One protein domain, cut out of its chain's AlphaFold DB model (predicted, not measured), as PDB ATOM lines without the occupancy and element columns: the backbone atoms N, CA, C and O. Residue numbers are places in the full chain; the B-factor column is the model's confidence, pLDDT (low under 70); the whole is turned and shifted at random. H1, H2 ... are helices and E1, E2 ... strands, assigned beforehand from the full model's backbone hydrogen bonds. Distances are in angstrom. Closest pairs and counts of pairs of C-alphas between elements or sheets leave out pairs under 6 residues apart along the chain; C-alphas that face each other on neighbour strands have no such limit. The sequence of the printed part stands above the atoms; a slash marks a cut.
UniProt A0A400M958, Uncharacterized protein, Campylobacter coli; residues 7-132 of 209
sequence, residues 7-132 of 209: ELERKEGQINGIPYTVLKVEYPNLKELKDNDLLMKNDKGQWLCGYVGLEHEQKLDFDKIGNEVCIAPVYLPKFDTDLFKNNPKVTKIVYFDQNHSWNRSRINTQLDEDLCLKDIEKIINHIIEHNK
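Overview. This is residues 7 to 132 of the 209 residues of an uncharacterized protein of Campylobacter coli (UniProt A0A400M958). A strongly twisted sheet of five strands has one long helix, H3, packed over one of its faces, while the short helix H1 lies out beyond the end of E2 and the short H2 sits beside H3. The 126 printed residues hold three named helices and five named strands, along the chain E1 E2 H1 E3 H2 E4 E5 H3, and the sheet runs E1 E2 E3 E5 E4, antiparallel throughout. The class is mixed, helices and strands; the whole is compact, with a radius of gyration of the C-alphas of 14.7 A and spans of 43 by 31 by 23 A.

Along the chain. Find C-alpha 7 at (4.417, -27.033, -33.645), where E1, residues 7 to 15, begins. E2, residues 18 to 26, spans 26.3 A, E3, residues 46 to 54, 26.0 A, E5, residues 92 to 97, 16.9 A, and E4 is residues 74 to 76. H3, residues 113 to 130, runs 25.5 A to C-alpha 130 at (13.318, -48.521, -55.882); H1 is residues 30 to 35 and H2 residues 62 to 65.

Arrangement. Look between E2 and E3 for N 21 and O 51, 2.8 A apart; hairpin E1 and E2 has N 11 and O 22 at 2.9 A, E3 and E5 N 52 and O 94 at 2.8 A, and hairpin E4 and E5 N 74 and O 95 at 2.8 A. H3 is on the sheet, 8.9 A in height, over E2 and E3, along the strands at 21 degrees to E3 on the local plane: two layers, helix on one face. Its closest C-alphas to E3 are those of Cys 116 and Gly 50, 6.6 A. H2 only just touches residues 122 to 126 of H3, with 3 pairs of C-alphas within 8 A, the closest Ile 65 and His 126 at 6.8 A. E3, H2 and E4 form a split strand-helix-strand unit, two strands of one sheet joined through a helix and not neighbours, with E5 between them in the sheet, and its crossover is right-handed. H1 is not on the sheet and is apart from H3. Every O i to N i+4 pair is within hydrogen-bond range in H1 and H3; H2 is too short for one.

Size, cuts and confidence. The farthest C-alphas, Asp 35 and Lys 132, are 45.6 A apart. The printed part has no cut; the links E4 to E5 and E5 to H3 are long. Check pLDDT under 70 at residues 37, 39 to 42, 79 to 80 and 102 to 107.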
ATOM      1  N   GLU A   7       4.047 -25.647 -33.946       90.50
ATOM      2  CA  GLU A   7       4.417 -27.033 -33.645       90.50
ATOM      3  C   GLU A   7       3.891 -27.418 -32.259       90.50
ATOM      4  O   GLU A   7       4.179 -26.738 -31.274       90.50
ATOM      5  N   LEU A   8       3.104 -28.492 -32.192       91.19
ATOM      6  CA  LEU A   8       2.566 -29.028 -30.940       91.19
ATOM      7  C   LEU A   8       3.423 -30.178 -30.414       91.19
ATOM      8  O   LEU A   8       3.662 -30.278 -29.213       91.19
ATOM      9  N   GLU A   9       3.859 -31.061 -31.311       94.19
ATOM     10  CA  GLU A   9       4.640 -32.247 -30.969       94.19
ATOM     11  C   GLU A   9       5.530 -32.663 -32.143       94.19
ATOM     12  O   GLU A   9       5.119 -32.593 -33.304       94.19
ATOM     13  N   ARG A  10       6.737 -33.139 -31.828       93.12
ATOM     14  CA  ARG A  10       7.704 -33.671 -32.791       93.12
ATOM     15  C   ARG A  10       8.221 -35.017 -32.323       93.12
ATOM     16  O   ARG A  10       8.751 -35.130 -31.221       93.12
ATOM     17  N   LYS A  11       8.115 -36.021 -33.191       93.75
ATOM     18  CA  LYS A  11       8.696 -37.352 -32.988       93.75
ATOM     19  C   LYS A  11       9.677 -37.643 -34.101       93.75
ATOM     20  O   LYS A  11       9.319 -37.619 -35.274       93.75
ATOM     21  N   GLU A  12      10.915 -37.918 -33.728       92.88
ATOM     22  CA  GLU A  12      11.966 -38.290 -34.666       92.88
ATOM     23  C   GLU A  12      12.228 -39.789 -34.577       92.88
ATOM     24  O   GLU A  12      12.181 -40.392 -33.504       92.88
ATOM     25  N   GLY A  13      12.519 -40.387 -35.721       90.44
ATOM     26  CA  GLY A  13      12.851 -41.793 -35.818       90.44
ATOM     27  C   GLY A  13      13.676 -42.067 -37.061       90.44
ATOM     28  O   GLY A  13      14.160 -41.171 -37.750       90.44
ATOM     29  N   GLN A  14      13.854 -43.341 -37.350       90.69
ATOM     30  CA  GLN A  14      14.435 -43.808 -38.602       90.69
ATOM     31  C   GLN A  14      13.631 -45.032 -39.063       90.69
ATOM     32  O   GLN A  14      12.821 -45.517 -38.286       90.69
ATOM     33  N   ILE A  15      13.791 -45.503 -40.300       83.62
ATOM     34  CA  ILE A  15      13.472 -46.862 -40.764       83.62
ATOM     35  C   ILE A  15      14.552 -47.260 -41.779       83.62
ATOM     36  O   ILE A  15      14.864 -46.516 -42.697       83.62
ATOM     37  N   ASN A  16      15.196 -48.403 -41.579       78.31
ATOM     38  CA  ASN A  16      16.362 -48.925 -42.313       78.31
ATOM     39  C   ASN A  16      17.479 -47.887 -42.538       78.31
ATOM     40  O   ASN A  16      18.077 -47.801 -43.610       78.31
ATOM     41  N   GLY A  17      17.749 -47.077 -41.509       84.25
ATOM     42  CA  GLY A  17      18.742 -46.000 -41.546       84.25
ATOM     43  C   GLY A  17      18.292 -44.743 -42.299       84.25
ATOM     44  O   GLY A  17      19.050 -43.778 -42.357       84.25
ATOM     45  N   ILE A  18      17.073 -44.735 -42.845       91.75
ATOM     46  CA  ILE A  18      16.434 -43.563 -43.446       91.75
ATOM     47  C   ILE A  18      15.690 -42.811 -42.333       91.75
ATOM     48  O   ILE A  18      14.763 -43.369 -41.748       91.75
ATOM     49  N   PRO A  19      16.094 -41.583 -41.972       94.69
ATOM     50  CA  PRO A  19      15.461 -40.836 -40.890       94.69
ATOM     51  C   PRO A  19      14.053 -40.366 -41.275       94.69
ATOM     52  O   PRO A  19      13.797 -40.016 -42.426       94.69
ATOM     53  N   TYR A  20      13.160 -40.288 -40.293       95.50
ATOM     54  CA  TYR A  20      11.849 -39.665 -40.443       95.50
ATOM     55  C   TYR A  20      11.539 -38.725 -39.275       95.50
ATOM     56  O   TYR A  20      12.136 -38.801 -38.198       95.50
ATOM     57  N   THR A  21      10.575 -37.841 -39.488       95.50
ATOM     58  CA  THR A  21       9.978 -37.009 -38.446       95.50
ATOM     59  C   THR A  21       8.468 -36.999 -38.623       95.50
ATOM     60  O   THR A  21       7.978 -36.840 -39.736       95.50
ATOM     61  N   VAL A  22       7.730 -37.159 -37.531       94.81
ATOM     62  CA  VAL A  22       6.293 -36.889 -37.460       94.81
ATOM     63  C   VAL A  22       6.119 -35.582 -36.699       94.81
ATOM     64  O   VAL A  22       6.612 -35.453 -35.577       94.81
ATOM     65  N   LEU A  23       5.441 -34.611 -37.306       93.31
ATOM     66  CA  LEU A  23       5.064 -33.361 -36.652       93.31
ATOM     67  C   LEU A  23       3.558 -33.289 -36.492       93.31
ATOM     68  O   LEU A  23       2.821 -33.385 -37.471       93.31
ATOM     69  N   LYS A  24       3.117 -33.028 -35.268       92.44
ATOM     70  CA  LYS A  24       1.775 -32.534 -35.006       92.44
ATOM     71  C   LYS A  24       1.824 -31.017 -34.979       92.44
ATOM     72  O   LYS A  24       2.590 -30.425 -34.217       92.44
ATOM     73  N   VAL A  25       0.998 -30.391 -35.802       89.69
ATOM     74  CA  VAL A  25       0.986 -28.940 -35.985       89.69
ATOM     75  C   VAL A  25      -0.423 -28.390 -35.841       89.69
ATOM     76  O   VAL A  25      -1.394 -29.105 -36.075       89.69
ATOM     77  N   GLU A  26      -0.527 -27.119 -35.475       87.31
ATOM     78  CA  GLU A  26      -1.775 -26.365 -35.424       87.31
ATOM     79  C   GLU A  26      -1.671 -25.112 -36.291       87.31
ATOM     80  O   GLU A  26      -0.716 -24.345 -36.171       87.31
ATOM     81  N   TYR A  27      -2.650 -24.891 -37.165       81.75
ATOM     82  CA  TYR A  27      -2.656 -23.726 -38.047       81.75
ATOM     83  C   TYR A  27      -3.439 -22.571 -37.408       81.75
ATOM     84  O   TYR A  27      -4.629 -22.720 -37.118       81.75
ATOM     85  N   PRO A  28      -2.817 -21.388 -37.226       73.19
ATOM     86  CA  PRO A  28      -3.451 -20.241 -36.579       73.19
ATOM     87  C   PRO A  28      -4.607 -19.658 -37.405       73.19
ATOM     88  O   PRO A  28      -5.517 -19.040 -36.852       73.19
ATOM     89  N   ASN A  29      -4.623 -19.893 -38.720       76.12
ATOM     90  CA  ASN A  29      -5.596 -19.316 -39.646       76.12
ATOM     91  C   ASN A  29      -6.796 -20.244 -39.900       76.12
ATOM     92  O   ASN A  29      -7.341 -20.268 -41.002       76.12
ATOM     93  N   LEU A  30      -7.249 -20.999 -38.890       74.56
ATOM     94  CA  LEU A  30      -8.370 -21.943 -39.029       74.56
ATOM     95  C   LEU A  30      -9.610 -21.306 -39.681       74.56
ATOM     96  O   LEU A  30     -10.305 -21.959 -40.455       74.56
ATOM     97  N   LYS A  31      -9.883 -20.032 -39.375       73.69
ATOM     98  CA  LYS A  31     -10.981 -19.277 -39.988       73.69
ATOM     99  C   LYS A  31     -10.787 -19.113 -41.500       73.69
ATOM    100  O   LYS A  31     -11.683 -19.459 -42.251       73.69
ATOM    101  N   GLU A  32      -9.618 -18.654 -41.937       80.50
ATOM    102  CA  GLU A  32      -9.293 -18.491 -43.360       80.50
ATOM    103  C   GLU A  32      -9.388 -19.823 -44.115       80.50
ATOM    104  O   GLU A  32      -9.950 -19.879 -45.204       80.50
ATOM    105  N   LEU A  33      -8.897 -20.913 -43.516       76.00
ATOM    106  CA  LEU A  33      -8.961 -22.240 -44.126       76.00
ATOM    107  C   LEU A  33     -10.410 -22.737 -44.277       76.00
ATOM    108  O   LEU A  33     -10.744 -23.336 -45.297       76.00
ATOM    109  N   LYS A  34     -11.282 -22.457 -43.294       73.88
ATOM    110  CA  LYS A  34     -12.728 -22.735 -43.387       73.88
ATOM    111  C   LYS A  34     -13.403 -21.886 -44.458       73.88
ATOM    112  O   LYS A  34     -14.173 -22.418 -45.248       73.88
ATOM    113  N   ASP A  35     -13.110 -20.588 -44.476       79.50
ATOM    114  CA  ASP A  35     -13.743 -19.617 -45.373       79.50
ATOM    115  C   ASP A  35     -13.397 -19.886 -46.852       79.50
ATOM    116  O   ASP A  35     -14.172 -19.531 -47.737       79.50
ATOM    117  N   ASN A  36     -12.270 -20.555 -47.122       78.25
ATOM    118  CA  ASN A  36     -11.832 -20.954 -48.465       78.25
ATOM    119  C   ASN A  36     -12.127 -22.431 -48.814       78.25
ATOM    120  O   ASN A  36     -11.616 -22.919 -49.818       78.25
ATOM    121  N   ASP A  37     -12.924 -23.143 -48.006       68.12
ATOM    122  CA  ASP A  37     -13.274 -24.565 -48.206       68.12
ATOM    123  C   ASP A  37     -12.049 -25.496 -48.336       68.12
ATOM    124  O   ASP A  37     -12.040 -26.481 -49.073       68.12
ATOM    125  N   LEU A  38     -10.977 -25.179 -47.603       71.56
ATOM    126  CA  LEU A  38      -9.715 -25.929 -47.613       71.56
ATOM    127  C   LEU A  38      -9.653 -27.002 -46.517       71.56
ATOM    128  O   LEU A  38      -8.592 -27.573 -46.274       71.56
ATOM    129  N   LEU A  39     -10.760 -27.254 -45.812       69.88
ATOM    130  CA  LEU A  39     -10.818 -28.161 -44.668       69.88
ATOM    131  C   LEU A  39     -11.858 -29.261 -44.868       69.88
ATOM    132  O   LEU A  39     -12.944 -29.036 -45.398       69.88
ATOM    133  N   MET A  40     -11.590 -30.445 -44.318       69.31
ATOM    134  CA  MET A  40     -12.618 -31.479 -44.212       69.31
ATOM    135  C   MET A  40     -13.745 -31.049 -43.254       69.31
ATOM    136  O   MET A  40     -13.528 -30.321 -42.287       69.31
ATOM    137  N   LYS A  41     -14.955 -31.592 -43.453       64.44
ATOM    138  CA  LYS A  41     -16.186 -31.263 -42.695       64.44
ATOM    139  C   LYS A  41     -16.063 -31.334 -41.154       64.44
ATOM    140  O   LYS A  41     -16.904 -30.774 -40.463       64.44
ATOM    141  N   ASN A  42     -15.031 -31.995 -40.619       66.12
ATOM    142  CA  ASN A  42     -14.764 -32.151 -39.182       66.12
ATOM    143  C   ASN A  42     -13.330 -31.748 -38.780       66.12
ATOM    144  O   ASN A  42     -12.800 -32.274 -37.800       66.12
ATOM    145  N   ASP A  43     -12.689 -30.872 -39.552       73.81
ATOM    146  CA  ASP A  43     -11.321 -30.438 -39.285       73.81
ATOM    147  C   ASP A  43     -11.212 -29.592 -38.011       73.81
ATOM    148  O   ASP A  43     -12.043 -28.717 -37.736       73.81
ATOM    149  N   LYS A  44     -10.171 -29.876 -37.225       72.62
ATOM    150  CA  LYS A  44      -9.869 -29.199 -35.958       72.62
ATOM    151  C   LYS A  44      -8.745 -28.166 -36.076       72.62
ATOM    152  O   LYS A  44      -8.432 -27.530 -35.078       72.62
ATOM    153  N   GLY A  45      -8.144 -27.996 -37.255       78.38
ATOM    154  CA  GLY A  45      -6.968 -27.143 -37.458       78.38
ATOM    155  C   GLY A  45      -5.666 -27.755 -36.971       78.38
ATOM    156  O   GLY A  45      -4.656 -27.057 -36.930       78.38
ATOM    157  N   GLN A  46      -5.703 -29.030 -36.582       85.38
ATOM    158  CA  GLN A  46      -4.548 -29.782 -36.122       85.38
ATOM    159  C   GLN A  46      -4.274 -30.912 -37.095       85.38
ATOM    160  O   GLN A  46      -5.174 -31.708 -37.363       85.38
ATOM    161  N   TRP A  47      -3.044 -30.997 -37.588       86.19
ATOM    162  CA  TRP A  47      -2.656 -31.992 -38.581       86.19
ATOM    163  C   TRP A  47      -1.442 -32.774 -38.119       86.19
ATOM    164  O   TRP A  47      -0.545 -32.238 -37.463       86.19
ATOM    165  N   LEU A  48      -1.419 -34.043 -38.506       90.25
ATOM    166  CA  LEU A  48      -0.255 -34.894 -38.409       90.25
ATOM    167  C   LEU A  48       0.447 -34.943 -39.769       90.25
ATOM    168  O   LEU A  48      -0.139 -35.322 -40.787       90.25
ATOM    169  N   CYS A  49       1.704 -34.522 -39.776       91.50
ATOM    170  CA  CYS A  49       2.551 -34.420 -40.952       91.50
ATOM    171  C   CYS A  49       3.717 -35.403 -40.849       91.50
ATOM    172  O   CYS A  49       4.441 -35.403 -39.853       91.50
ATOM    173  N   GLY A  50       3.915 -36.207 -41.889       94.25
ATOM    174  CA  GLY A  50       5.042 -37.119 -42.018       94.25
ATOM    175  C   GLY A  50       6.137 -36.524 -42.897       94.25
ATOM    176  O   GLY A  50       5.862 -35.942 -43.947       94.25
ATOM    177  N   TYR A  51       7.385 -36.700 -42.475       95.12
ATOM    178  CA  TYR A  51       8.574 -36.279 -43.206       95.12
ATOM    179  C   TYR A  51       9.581 -37.423 -43.258       95.12
ATOM    180  O   TYR A  51       9.900 -38.005 -42.225       95.12
ATOM    181  N   VAL A  52      10.133 -37.715 -44.432       95.94
ATOM    182  CA  VAL A  52      11.184 -38.725 -44.634       95.94
ATOM    183  C   VAL A  52      12.408 -38.047 -45.239       95.94
ATOM    184  O   VAL A  52      12.317 -37.396 -46.280       95.94
ATOM    185  N   GLY A  53      13.558 -38.177 -44.581       95.06
ATOM    186  CA  GLY A  53      14.817 -37.581 -45.011       95.06
ATOM    187  C   GLY A  53      15.585 -38.505 -45.952       95.06
ATOM    188  O   GLY A  53      15.909 -39.631 -45.592       95.06
ATOM    189  N   LEU A  54      15.918 -38.011 -47.142       93.81
ATOM    190  CA  LEU A  54      16.617 -38.752 -48.188       93.81
ATOM    191  C   LEU A  54      18.028 -38.221 -48.437       93.81
ATOM    192  O   LEU A  54      18.258 -37.009 -48.492       93.81
ATOM    193  N   GLU A  55      18.959 -39.134 -48.687       92.19
ATOM    194  CA  GLU A  55      20.286 -38.829 -49.223       92.19
ATOM    195  C   GLU A  55      20.226 -38.434 -50.712       92.19
ATOM    196  O   GLU A  55      19.215 -38.619 -51.397       92.19
ATOM    197  N   HIS A  56      21.316 -37.857 -51.232       87.12
ATOM    198  CA  HIS A  56      21.346 -37.248 -52.570       87.12
ATOM    199  C   HIS A  56      20.929 -38.210 -53.689       87.12
ATOM    200  O   HIS A  56      20.180 -37.830 -54.588       87.12
ATOM    201  N   GLU A  57      21.333 -39.473 -53.608       86.62
ATOM    202  CA  GLU A  57      21.061 -40.463 -54.655       86.62
ATOM    203  C   GLU A  57      19.677 -41.119 -54.530       86.62
ATOM    204  O   GLU A  57      19.146 -41.616 -55.520       86.62
ATOM    205  N   GLN A  58      19.050 -41.067 -53.350       92.12
ATOM    206  CA  GLN A  58      17.790 -41.760 -53.069       92.12
ATOM    207  C   GLN A  58      16.583 -41.038 -53.685       92.12
ATOM    208  O   GLN A  58      16.472 -39.813 -53.603       92.12
ATOM    209  N   LYS A  59      15.649 -41.777 -54.283       91.75
ATOM    210  CA  LYS A  59      14.442 -41.237 -54.931       91.75
ATOM    211  C   LYS A  59      13.184 -42.015 -54.552       91.75
ATOM    212  O   LYS A  59      13.211 -43.233 -54.446       91.75
ATOM    213  N   LEU A  60      12.074 -41.312 -54.395       91.44
ATOM    214  CA  LEU A  60      10.737 -41.892 -54.351       91.44
ATOM    215  C   LEU A  60      10.111 -41.854 -55.754       91.44
ATOM    216  O   LEU A  60      10.182 -40.824 -56.428       91.44
ATOM    217  N   ASP A  61       9.512 -42.970 -56.171       89.12
ATOM    218  CA  ASP A  61       8.726 -43.108 -57.400       89.12
ATOM    219  C   ASP A  61       7.238 -42.943 -57.055       89.12
ATOM    220  O   ASP A  61       6.592 -43.844 -56.514       89.12
ATOM    221  N   PHE A  62       6.718 -41.737 -57.301       86.62
ATOM    222  CA  PHE A  62       5.365 -41.347 -56.896       86.62
ATOM    223  C   PHE A  62       4.268 -42.141 -57.614       86.62
ATOM    224  O   PHE A  62       3.234 -42.433 -57.013       86.62
ATOM    225  N   ASP A  63       4.507 -42.538 -58.866       83.69
ATOM    226  CA  ASP A  63       3.512 -43.240 -59.681       83.69
ATOM    227  C   ASP A  63       3.213 -44.632 -59.117       83.69
ATOM    228  O   ASP A  63       2.085 -45.123 -59.188       83.69
ATOM    229  N   LYS A  64       4.220 -45.276 -58.519       83.69
ATOM    230  CA  LYS A  64       4.069 -46.611 -57.934       83.69
ATOM    231  C   LYS A  64       3.546 -46.571 -56.504       83.69
ATOM    232  O   LYS A  64       2.613 -47.310 -56.191       83.69
ATOM    233  N   ILE A  65       4.088 -45.687 -55.661       84.81
ATOM    234  CA  ILE A  65       3.696 -45.595 -54.243       84.81
ATOM    235  C   ILE A  65       2.239 -45.147 -54.068       84.81
ATOM    236  O   ILE A  65       1.597 -45.537 -53.095       84.81
ATOM    237  N   GLY A  66       1.680 -44.391 -55.023       74.69
ATOM    238  CA  GLY A  66       0.294 -43.910 -54.973       74.69
ATOM    239  C   GLY A  66      -0.769 -45.016 -54.908       74.69
ATOM    240  O   GLY A  66      -1.903 -44.749 -54.519       74.69
ATOM    241  N   ASN A  67      -0.415 -46.263 -55.239       72.12
ATOM    242  CA  ASN A  67      -1.303 -47.421 -55.084       72.12
ATOM    243  C   ASN A  67      -1.190 -48.106 -53.711       72.12
ATOM    244  O   ASN A  67      -2.020 -48.948 -53.371       72.12
ATOM    245  N   GLU A  68      -0.169 -47.770 -52.923       77.31
ATOM    246  CA  GLU A  68       0.156 -48.424 -51.652       77.31
ATOM    247  C   GLU A  68      -0.212 -47.563 -50.433       77.31
ATOM    248  O   GLU A  68      -0.532 -48.101 -49.363       77.31
ATOM    249  N   VAL A  69      -0.197 -46.236 -50.587       81.38
ATOM    250  CA  VAL A  69      -0.542 -45.264 -49.541       81.38
ATOM    251  C   VAL A  69      -1.761 -44.430 -49.933       81.38
ATOM    252  O   VAL A  69      -1.976 -44.119 -51.099       81.38
ATOM    253  N   CYS A  70      -2.567 -44.047 -48.944       76.62
ATOM    254  CA  CYS A  70      -3.769 -43.229 -49.146       76.62
ATOM    255  C   CYS A  70      -3.482 -41.733 -48.952       76.62
ATOM    256  O   CYS A  70      -4.346 -41.000 -48.487       76.62
ATOM    257  N   ILE A  71      -2.271 -41.287 -49.253       83.06
ATOM    258  CA  ILE A  71      -1.779 -39.917 -49.072       83.06
ATOM    259  C   ILE A  71      -0.994 -39.524 -50.321       83.06
ATOM    260  O   ILE A  71      -0.492 -40.390 -51.035       83.06
ATOM    261  N   ALA A  72      -0.865 -38.224 -50.574       84.25
ATOM    262  CA  ALA A  72      -0.081 -37.704 -51.689       84.25
ATOM    263  C   ALA A  72       1.268 -37.170 -51.178       84.25
ATOM    264  O   ALA A  72       1.351 -35.998 -50.804       84.25
ATOM    265  N   PRO A  73       2.327 -38.000 -51.111       89.44
ATOM    266  CA  PRO A  73       3.643 -37.507 -50.748       89.44
ATOM    267  C   PRO A  73       4.203 -36.592 -51.841       89.44
ATOM    268  O   PRO A  73       3.988 -36.814 -53.030       89.44
ATOM    269  N   VAL A  74       4.969 -35.584 -51.433       90.00
ATOM    270  CA  VAL A  74       5.642 -34.626 -52.319       90.00
ATOM    271  C   VAL A  74       7.072 -34.380 -51.855       90.00
ATOM    272  O   VAL A  74       7.417 -34.635 -50.701       90.00
ATOM    273  N   TYR A  75       7.928 -33.861 -52.736       91.12
ATOM    274  CA  TYR A  75       9.232 -33.362 -52.306       91.12
ATOM    275  C   TYR A  75       9.102 -31.978 -51.673       91.12
ATOM    276  O   TYR A  75       8.522 -31.070 -52.264       91.12
ATOM    277  N   LEU A  76       9.715 -31.816 -50.504       85.44
ATOM    278  CA  LEU A  76       9.890 -30.536 -49.836       85.44
ATOM    279  C   LEU A  76      11.357 -30.080 -49.964       85.44
ATOM    280  O   LEU A  76      12.274 -30.878 -49.716       85.44
ATOM    281  N   PRO A  77      11.618 -28.812 -50.325       74.25
ATOM    282  CA  PRO A  77      12.967 -28.263 -50.313       74.25
ATOM    283  C   PRO A  77      13.562 -28.284 -48.898       74.25
ATOM    284  O   PRO A  77      12.960 -27.799 -47.943       74.25
ATOM    285  N   LYS A  78      14.777 -28.826 -48.745       70.25
ATOM    286  CA  LYS A  78      15.416 -28.969 -47.424       70.25
ATOM    287  C   LYS A  78      15.718 -27.625 -46.746       70.25
ATOM    288  O   LYS A  78      15.707 -27.550 -45.522       70.25
ATOM    289  N   PHE A  79      16.037 -26.580 -47.510       64.25
ATOM    290  CA  PHE A  79      16.478 -25.292 -46.955       64.25
ATOM    291  C   PHE A  79      15.361 -24.507 -46.251       64.25
ATOM    292  O   PHE A  79      15.660 -23.599 -45.480       64.25
ATOM    293  N   ASP A  80      14.098 -24.881 -46.463       66.31
ATOM    294  CA  ASP A  80      12.941 -24.211 -45.866       66.31
ATOM    295  C   ASP A  80      12.570 -24.756 -44.480       66.31
ATOM    296  O   ASP A  80      11.585 -24.322 -43.883       66.31
ATOM    297  N   THR A  81      13.346 -25.706 -43.945       74.94
ATOM    298  CA  THR A  81      13.006 -26.383 -42.696       74.94
ATOM    299  C   THR A  81      14.219 -26.742 -41.840       74.94
ATOM    300  O   THR A  81      15.320 -27.005 -42.326       74.94
ATOM    301  N   ASP A  82      14.001 -26.762 -40.526       82.06
ATOM    302  CA  ASP A  82      14.966 -27.222 -39.531       82.06
ATOM    303  C   ASP A  82      14.942 -28.754 -39.348       82.06
ATOM    304  O   ASP A  82      15.767 -29.319 -38.620       82.06
ATOM    305  N   LEU A  83      14.021 -29.434 -40.041       87.38
ATOM    306  CA  LEU A  83      13.925 -30.885 -40.095       87.38
ATOM    307  C   LEU A  83      15.242 -31.494 -40.579       87.38
ATOM    308  O   LEU A  83      15.849 -31.057 -41.563       87.38
ATOM    309  N   PHE A  84      15.698 -32.523 -39.864       89.44
ATOM    310  CA  PHE A  84      16.956 -33.222 -40.136       89.44
ATOM    311  C   PHE A  84      18.204 -32.319 -40.129       89.44
ATOM    312  O   PHE A  84      19.228 -32.696 -40.699       89.44
ATOM    313  N   LYS A  85      18.182 -31.142 -39.476       85.50
ATOM    314  CA  LYS A  85      19.363 -30.251 -39.379       85.50
ATOM    315  C   LYS A  85      20.604 -30.942 -38.809       85.50
ATOM    316  O   LYS A  85      21.718 -30.638 -39.221       85.50
ATOM    317  N   ASN A  86      20.397 -31.917 -37.924       85.06
ATOM    318  CA  ASN A  86      21.461 -32.695 -37.289       85.06
ATOM    319  C   ASN A  86      21.980 -33.854 -38.162       85.06
ATOM    320  O   ASN A  86      22.927 -34.528 -37.769       85.06
ATOM    321  N   ASN A  87      21.378 -34.108 -39.331       87.81
ATOM    322  CA  ASN A  87      21.796 -35.166 -40.245       87.81
ATOM    323  C   ASN A  87      22.223 -34.576 -41.604       87.81
ATOM    324  O   ASN A  87      21.390 -34.423 -42.501       87.81
ATOM    325  N   PRO A  88      23.521 -34.273 -41.798       86.94
ATOM    326  CA  PRO A  88      24.010 -33.612 -43.010       86.94
ATOM    327  C   PRO A  88      23.913 -34.480 -44.272       86.94
ATOM    328  O   PRO A  88      24.062 -33.963 -45.375       86.94
ATOM    329  N   LYS A  89      23.669 -35.791 -44.134       89.75
ATOM    330  CA  LYS A  89      23.491 -36.695 -45.279       89.75
ATOM    331  C   LYS A  89      22.127 -36.534 -45.936       89.75
ATOM    332  O   LYS A  89      21.991 -36.799 -47.127       89.75
ATOM    333  N   VAL A  90      21.127 -36.084 -45.175       91.81
ATOM    334  CA  VAL A  90      19.811 -35.763 -45.723       91.81
ATOM    335  C   VAL A  90      19.954 -34.525 -46.595       91.81
ATOM    336  O   VAL A  90      20.377 -33.471 -46.131       91.81
ATOM    337  N   THR A  91      19.585 -34.643 -47.863       90.50
ATOM    338  CA  THR A  91      19.633 -33.555 -48.853       90.50
ATOM    339  C   THR A  91      18.262 -33.249 -49.447       90.50
ATOM    340  O   THR A  91      18.057 -32.156 -49.967       90.50
ATOM    341  N   LYS A  92      17.312 -34.184 -49.339       91.75
ATOM    342  CA  LYS A  92      15.933 -34.059 -49.822       91.75
ATOM    343  C   LYS A  92      14.967 -34.533 -48.745       91.75
ATOM    344  O   LYS A  92      15.332 -35.369 -47.922       91.75
ATOM    345  N   ILE A  93      13.746 -34.015 -48.762       93.94
ATOM    346  CA  ILE A  93      12.696 -34.407 -47.820       93.94
ATOM    347  C   ILE A  93      11.470 -34.818 -48.625       93.94
ATOM    348  O   ILE A  93      11.060 -34.101 -49.534       93.94
ATOM    349  N   VAL A  94      10.901 -35.974 -48.305       94.25
ATOM    350  CA  VAL A  94       9.543 -36.339 -48.716       94.25
ATOM    351  C   VAL A  94       8.603 -35.909 -47.601       94.25
ATOM    352  O   VAL A  94       8.876 -36.190 -46.438       94.25
ATOM    353  N   TYR A  95       7.525 -35.225 -47.951       92.69
ATOM    354  CA  TYR A  95       6.529 -34.688 -47.035       92.69
ATOM    355  C   TYR A  95       5.136 -35.175 -47.419       92.69
ATOM    356  O   TYR A  95       4.832 -35.310 -48.603       92.69
ATOM    357  N   PHE A  96       4.288 -35.387 -46.419       90.44
ATOM    358  CA  PHE A  96       2.849 -35.534 -46.583       90.44
ATOM    359  C   PHE A  96       2.110 -35.092 -45.315       90.44
ATOM    360  O   PHE A  96       2.661 -35.132 -44.213       90.44
ATOM    361  N   ASP A  97       0.834 -34.740 -45.449       87.62
ATOM    362  CA  ASP A  97      -0.086 -34.562 -44.327       87.62
ATOM    363  C   ASP A  97      -1.211 -35.601 -44.360       87.62
ATOM    364  O   ASP A  97      -1.632 -36.070 -45.416       87.62
ATOM    365  N   GLN A  98      -1.703 -35.975 -43.181       84.62
ATOM    366  CA  GLN A  98      -2.835 -36.890 -43.063       84.62
ATOM    367  C   GLN A  98      -4.197 -36.211 -43.214       84.62
ATOM    368  O   GLN A  98      -5.214 -36.906 -43.168       84.62
ATOM    369  N   ASN A  99      -4.252 -34.885 -43.359       78.19
ATOM    370  CA  ASN A  99      -5.522 -34.188 -43.513       78.19
ATOM    371  C   ASN A  99      -6.152 -34.504 -44.872       78.19
ATOM    372  O   ASN A  99      -7.337 -34.807 -44.958       78.19
ATOM    373  N   HIS A 100      -5.332 -34.523 -45.921       71.50
ATOM    374  CA  HIS A 100      -5.765 -34.793 -47.291       71.50
ATOM    375  C   HIS A 100      -5.589 -36.259 -47.690       71.50
ATOM    376  O   HIS A 100      -5.354 -36.567 -48.863       71.50
ATOM    377  N   SER A 101      -5.704 -37.184 -46.731       73.25
ATOM    378  CA  SER A 101      -5.687 -38.602 -47.071       73.25
ATOM    379  C   SER A 101      -6.894 -38.926 -47.963       73.25
ATOM    380  O   SER A 101      -8.030 -38.536 -47.696       73.25
ATOM    381  N   TRP A 102      -6.672 -39.663 -49.050       69.06
ATOM    382  CA  TRP A 102      -7.702 -40.088 -50.007       69.06
ATOM    383  C   TRP A 102      -8.568 -41.219 -49.445       69.06
ATOM    384  O   TRP A 102      -9.014 -42.117 -50.166       69.06
ATOM    385  N   ASN A 103      -8.760 -41.228 -48.127       61.66
ATOM    386  CA  ASN A 103      -9.338 -42.328 -47.401       61.66
ATOM    387  C   ASN A 103     -10.776 -42.579 -47.874       61.66
ATOM    388  O   ASN A 103     -11.723 -41.875 -47.519       61.66
ATOM    389  N   ARG A 104     -10.939 -43.649 -48.661       50.09
ATOM    390  CA  ARG A 104     -12.217 -44.081 -49.246       50.09
ATOM    391  C   ARG A 104     -13.291 -44.382 -48.187       50.09
ATOM    392  O   ARG A 104     -14.464 -44.487 -48.528       50.09
ATOM    393  N   SER A 105     -12.904 -44.516 -46.914       54.91
ATOM    394  CA  SER A 105     -13.770 -44.935 -45.806       54.91
ATOM    395  C   SER A 105     -14.415 -43.801 -44.985       54.91
ATOM    396  O   SER A 105     -15.155 -44.097 -44.052       54.91
ATOM    397  N   ARG A 106     -14.209 -42.513 -45.330       58.03
ATOM    398  CA  ARG A 106     -14.724 -41.326 -44.588       58.03
ATOM    399  C   ARG A 106     -14.181 -41.153 -43.156       58.03
ATOM    400  O   ARG A 106     -14.739 -40.372 -42.385       58.03
ATOM    401  N   ILE A 107     -13.124 -41.871 -42.782       67.25
ATOM    402  CA  ILE A 107     -12.502 -41.756 -41.457       67.25
ATOM    403  C   ILE A 107     -11.623 -40.499 -41.425       67.25
ATOM    404  O   ILE A 107     -10.795 -40.308 -42.312       67.25
ATOM    405  N   ASN A 108     -11.803 -39.653 -40.407       71.50
ATOM    406  CA  ASN A 108     -10.914 -38.520 -40.152       71.50
ATOM    407  C   ASN A 108      -9.579 -39.046 -39.601       71.50
ATOM    408  O   ASN A 108      -9.553 -39.641 -38.525       71.50
ATOM    409  N   THR A 109      -8.495 -38.822 -40.340       76.88
ATOM    410  CA  THR A 109      -7.144 -39.315 -40.034       76.88
ATOM    411  C   THR A 109      -6.216 -38.241 -39.477       76.88
ATOM    412  O   THR A 109      -5.044 -38.516 -39.284       76.88
ATOM    413  N   GLN A 110      -6.705 -37.028 -39.203       78.81
ATOM    414  CA  GLN A 110      -5.877 -35.852 -38.885       78.81
ATOM    415  C   GLN A 110      -4.869 -36.041 -37.749       78.81
ATOM    416  O   GLN A 110      -3.900 -35.293 -37.694       78.81
ATOM    417  N   LEU A 111      -5.100 -36.993 -36.845       83.88
ATOM    418  CA  LEU A 111      -4.281 -37.253 -35.659       83.88
ATOM    419  C   LEU A 111      -4.038 -38.760 -35.445       83.88
ATOM    420  O   LEU A 111      -3.831 -39.192 -34.313       83.88
ATOM    421  N   ASP A 112      -4.120 -39.566 -36.507       86.44
ATOM    422  CA  ASP A 112      -3.910 -41.015 -36.433       86.44
ATOM    423  C   ASP A 112      -2.418 -41.345 -36.598       86.44
ATOM    424  O   ASP A 112      -1.917 -41.602 -37.699       86.44
ATOM    425  N   GLU A 113      -1.698 -41.319 -35.474       87.44
ATOM    426  CA  GLU A 113      -0.261 -41.599 -35.435       87.44
ATOM    427  C   GLU A 113       0.101 -42.990 -35.958       87.44
ATOM    428  O   GLU A 113       1.076 -43.128 -36.697       87.44
ATOM    429  N   ASP A 114      -0.701 -44.007 -35.634       87.88
ATOM    430  CA  ASP A 114      -0.464 -45.376 -36.087       87.88
ATOM    431  C   ASP A 114      -0.568 -45.471 -37.610       87.88
ATOM    432  O   ASP A 114       0.233 -46.150 -38.258       87.88
ATOM    433  N   LEU A 115      -1.551 -44.792 -38.205       86.44
ATOM    434  CA  LEU A 115      -1.665 -44.706 -39.654       86.44
ATOM    435  C   LEU A 115      -0.496 -43.925 -40.267       86.44
ATOM    436  O   LEU A 115       0.027 -44.336 -41.299       86.44
ATOM    437  N   CYS A 116      -0.038 -42.848 -39.623       89.38
ATOM    438  CA  CYS A 116       1.054 -42.017 -40.139       89.38
ATOM    439  C   CYS A 116       2.354 -42.812 -40.206       89.38
ATOM    440  O   CYS A 116       3.048 -42.800 -41.223       89.38
ATOM    441  N   LEU A 117       2.640 -43.572 -39.147       90.88
ATOM    442  CA  LEU A 117       3.794 -44.460 -39.087       90.88
ATOM    443  C   LEU A 117       3.708 -45.580 -40.130       90.88
ATOM    444  O   LEU A 117       4.714 -45.871 -40.774       90.88
ATOM    445  N   LYS A 118       2.523 -46.160 -40.364       89.75
ATOM    446  CA  LYS A 118       2.321 -47.157 -41.433       89.75
ATOM    447  C   LYS A 118       2.589 -46.581 -42.822       89.75
ATOM    448  O   LYS A 118       3.184 -47.259 -43.657       89.75
ATOM    449  N   ASP A 119       2.156 -45.353 -43.086       90.75
ATOM    450  CA  ASP A 119       2.406 -44.700 -44.371       90.75
ATOM    451  C   ASP A 119       3.893 -44.331 -44.541       90.75
ATOM    452  O   ASP A 119       4.453 -44.559 -45.615       90.75
ATOM    453  N   ILE A 120       4.570 -43.866 -43.478       93.44
ATOM    454  CA  ILE A 120       6.035 -43.679 -43.465       93.44
ATOM    455  C   ILE A 120       6.752 -44.993 -43.781       93.44
ATOM    456  O   ILE A 120       7.664 -45.008 -44.607       93.44
ATOM    457  N   GLU A 121       6.349 -46.094 -43.143       92.00
ATOM    458  CA  GLU A 121       6.951 -47.412 -43.350       92.00
ATOM    459  C   GLU A 121       6.832 -47.862 -44.809       92.00
ATOM    460  O   GLU A 121       7.831 -48.253 -45.414       92.00
ATOM    461  N   LYS A 122       5.644 -47.733 -45.407       91.88
ATOM    462  CA  LYS A 122       5.425 -48.044 -46.827       91.88
ATOM    463  C   LYS A 122       6.282 -47.177 -47.743       91.88
ATOM    464  O   LYS A 122       6.958 -47.707 -48.620       91.88
ATOM    465  N   ILE A 123       6.311 -45.862 -47.509       93.75
ATOM    466  CA  ILE A 123       7.142 -44.928 -48.283       93.75
ATOM    467  C   ILE A 123       8.618 -45.331 -48.206       93.75
ATOM    468  O   ILE A 123       9.288 -45.410 -49.235       93.75
ATOM    469  N   ILE A 124       9.128 -45.621 -47.008       93.19
ATOM    470  CA  ILE A 124      10.533 -45.993 -46.813       93.19
ATOM    471  C   ILE A 124      10.858 -47.335 -47.473       93.19
ATOM    472  O   ILE A 124      11.878 -47.433 -48.158       93.19
ATOM    473  N   ASN A 125      10.000 -48.344 -47.334       90.38
ATOM    474  CA  ASN A 125      10.197 -49.632 -47.999       90.38
ATOM    475  C   ASN A 125      10.223 -49.473 -49.523       90.38
ATOM    476  O   ASN A 125      11.119 -49.995 -50.183       90.38
ATOM    477  N   HIS A 126       9.333 -48.646 -50.069       92.00
ATOM    478  CA  HIS A 126       9.328 -48.331 -51.490       92.00
ATOM    479  C   HIS A 126      10.625 -47.642 -51.945       92.00
ATOM    480  O   HIS A 126      11.200 -47.999 -52.972       92.00
ATOM    481  N   ILE A 127      11.139 -46.675 -51.173       92.44
ATOM    482  CA  ILE A 127      12.433 -46.026 -51.448       92.44
ATOM    483  C   ILE A 127      13.558 -47.063 -51.470       92.44
ATOM    484  O   ILE A 127      14.406 -47.045 -52.364       92.44
ATOM    485  N   ILE A 128      13.586 -47.971 -50.503       89.12
ATOM    486  CA  ILE A 128      14.601 -49.023 -50.415       89.12
ATOM    487  C   ILE A 128      14.576 -49.913 -51.649       89.12
ATOM    488  O   ILE A 128      15.625 -50.132 -52.259       89.12
ATOM    489  N   GLU A 129      13.395 -50.391 -52.031       87.88
ATOM    490  CA  GLU A 129      13.211 -51.258 -53.192       87.88
ATOM    491  C   GLU A 129      13.583 -50.539 -54.490       87.88
ATOM    492  O   GLU A 129      14.383 -51.051 -55.278       87.88
ATOM    493  N   HIS A 130      13.074 -49.318 -54.683       89.06
ATOM    494  CA  HIS A 130      13.318 -48.521 -55.882       89.06
ATOM    495  C   HIS A 130      14.809 -48.213 -56.077       89.06
ATOM    496  O   HIS A 130      15.344 -48.359 -57.177       89.06
ATOM    497  N   ASN A 131      15.503 -47.821 -55.004       88.56
ATOM    498  CA  ASN A 131      16.920 -47.446 -55.056       88.56
ATOM    499  C   ASN A 131      17.865 -48.629 -54.795       88.56
ATOM    500  O   ASN A 131      19.079 -48.436 -54.749       88.56
ATOM    501  N   LYS A 132      17.330 -49.848 -54.612       84.88
ATOM    502  CA  LYS A 132      18.084 -51.073 -54.287       84.88
ATOM    503  C   LYS A 132      19.055 -50.879 -53.117       84.88
ATOM    504  O   LYS A 132      20.190 -51.365 -53.137       84.88
TER     505      LYS A 132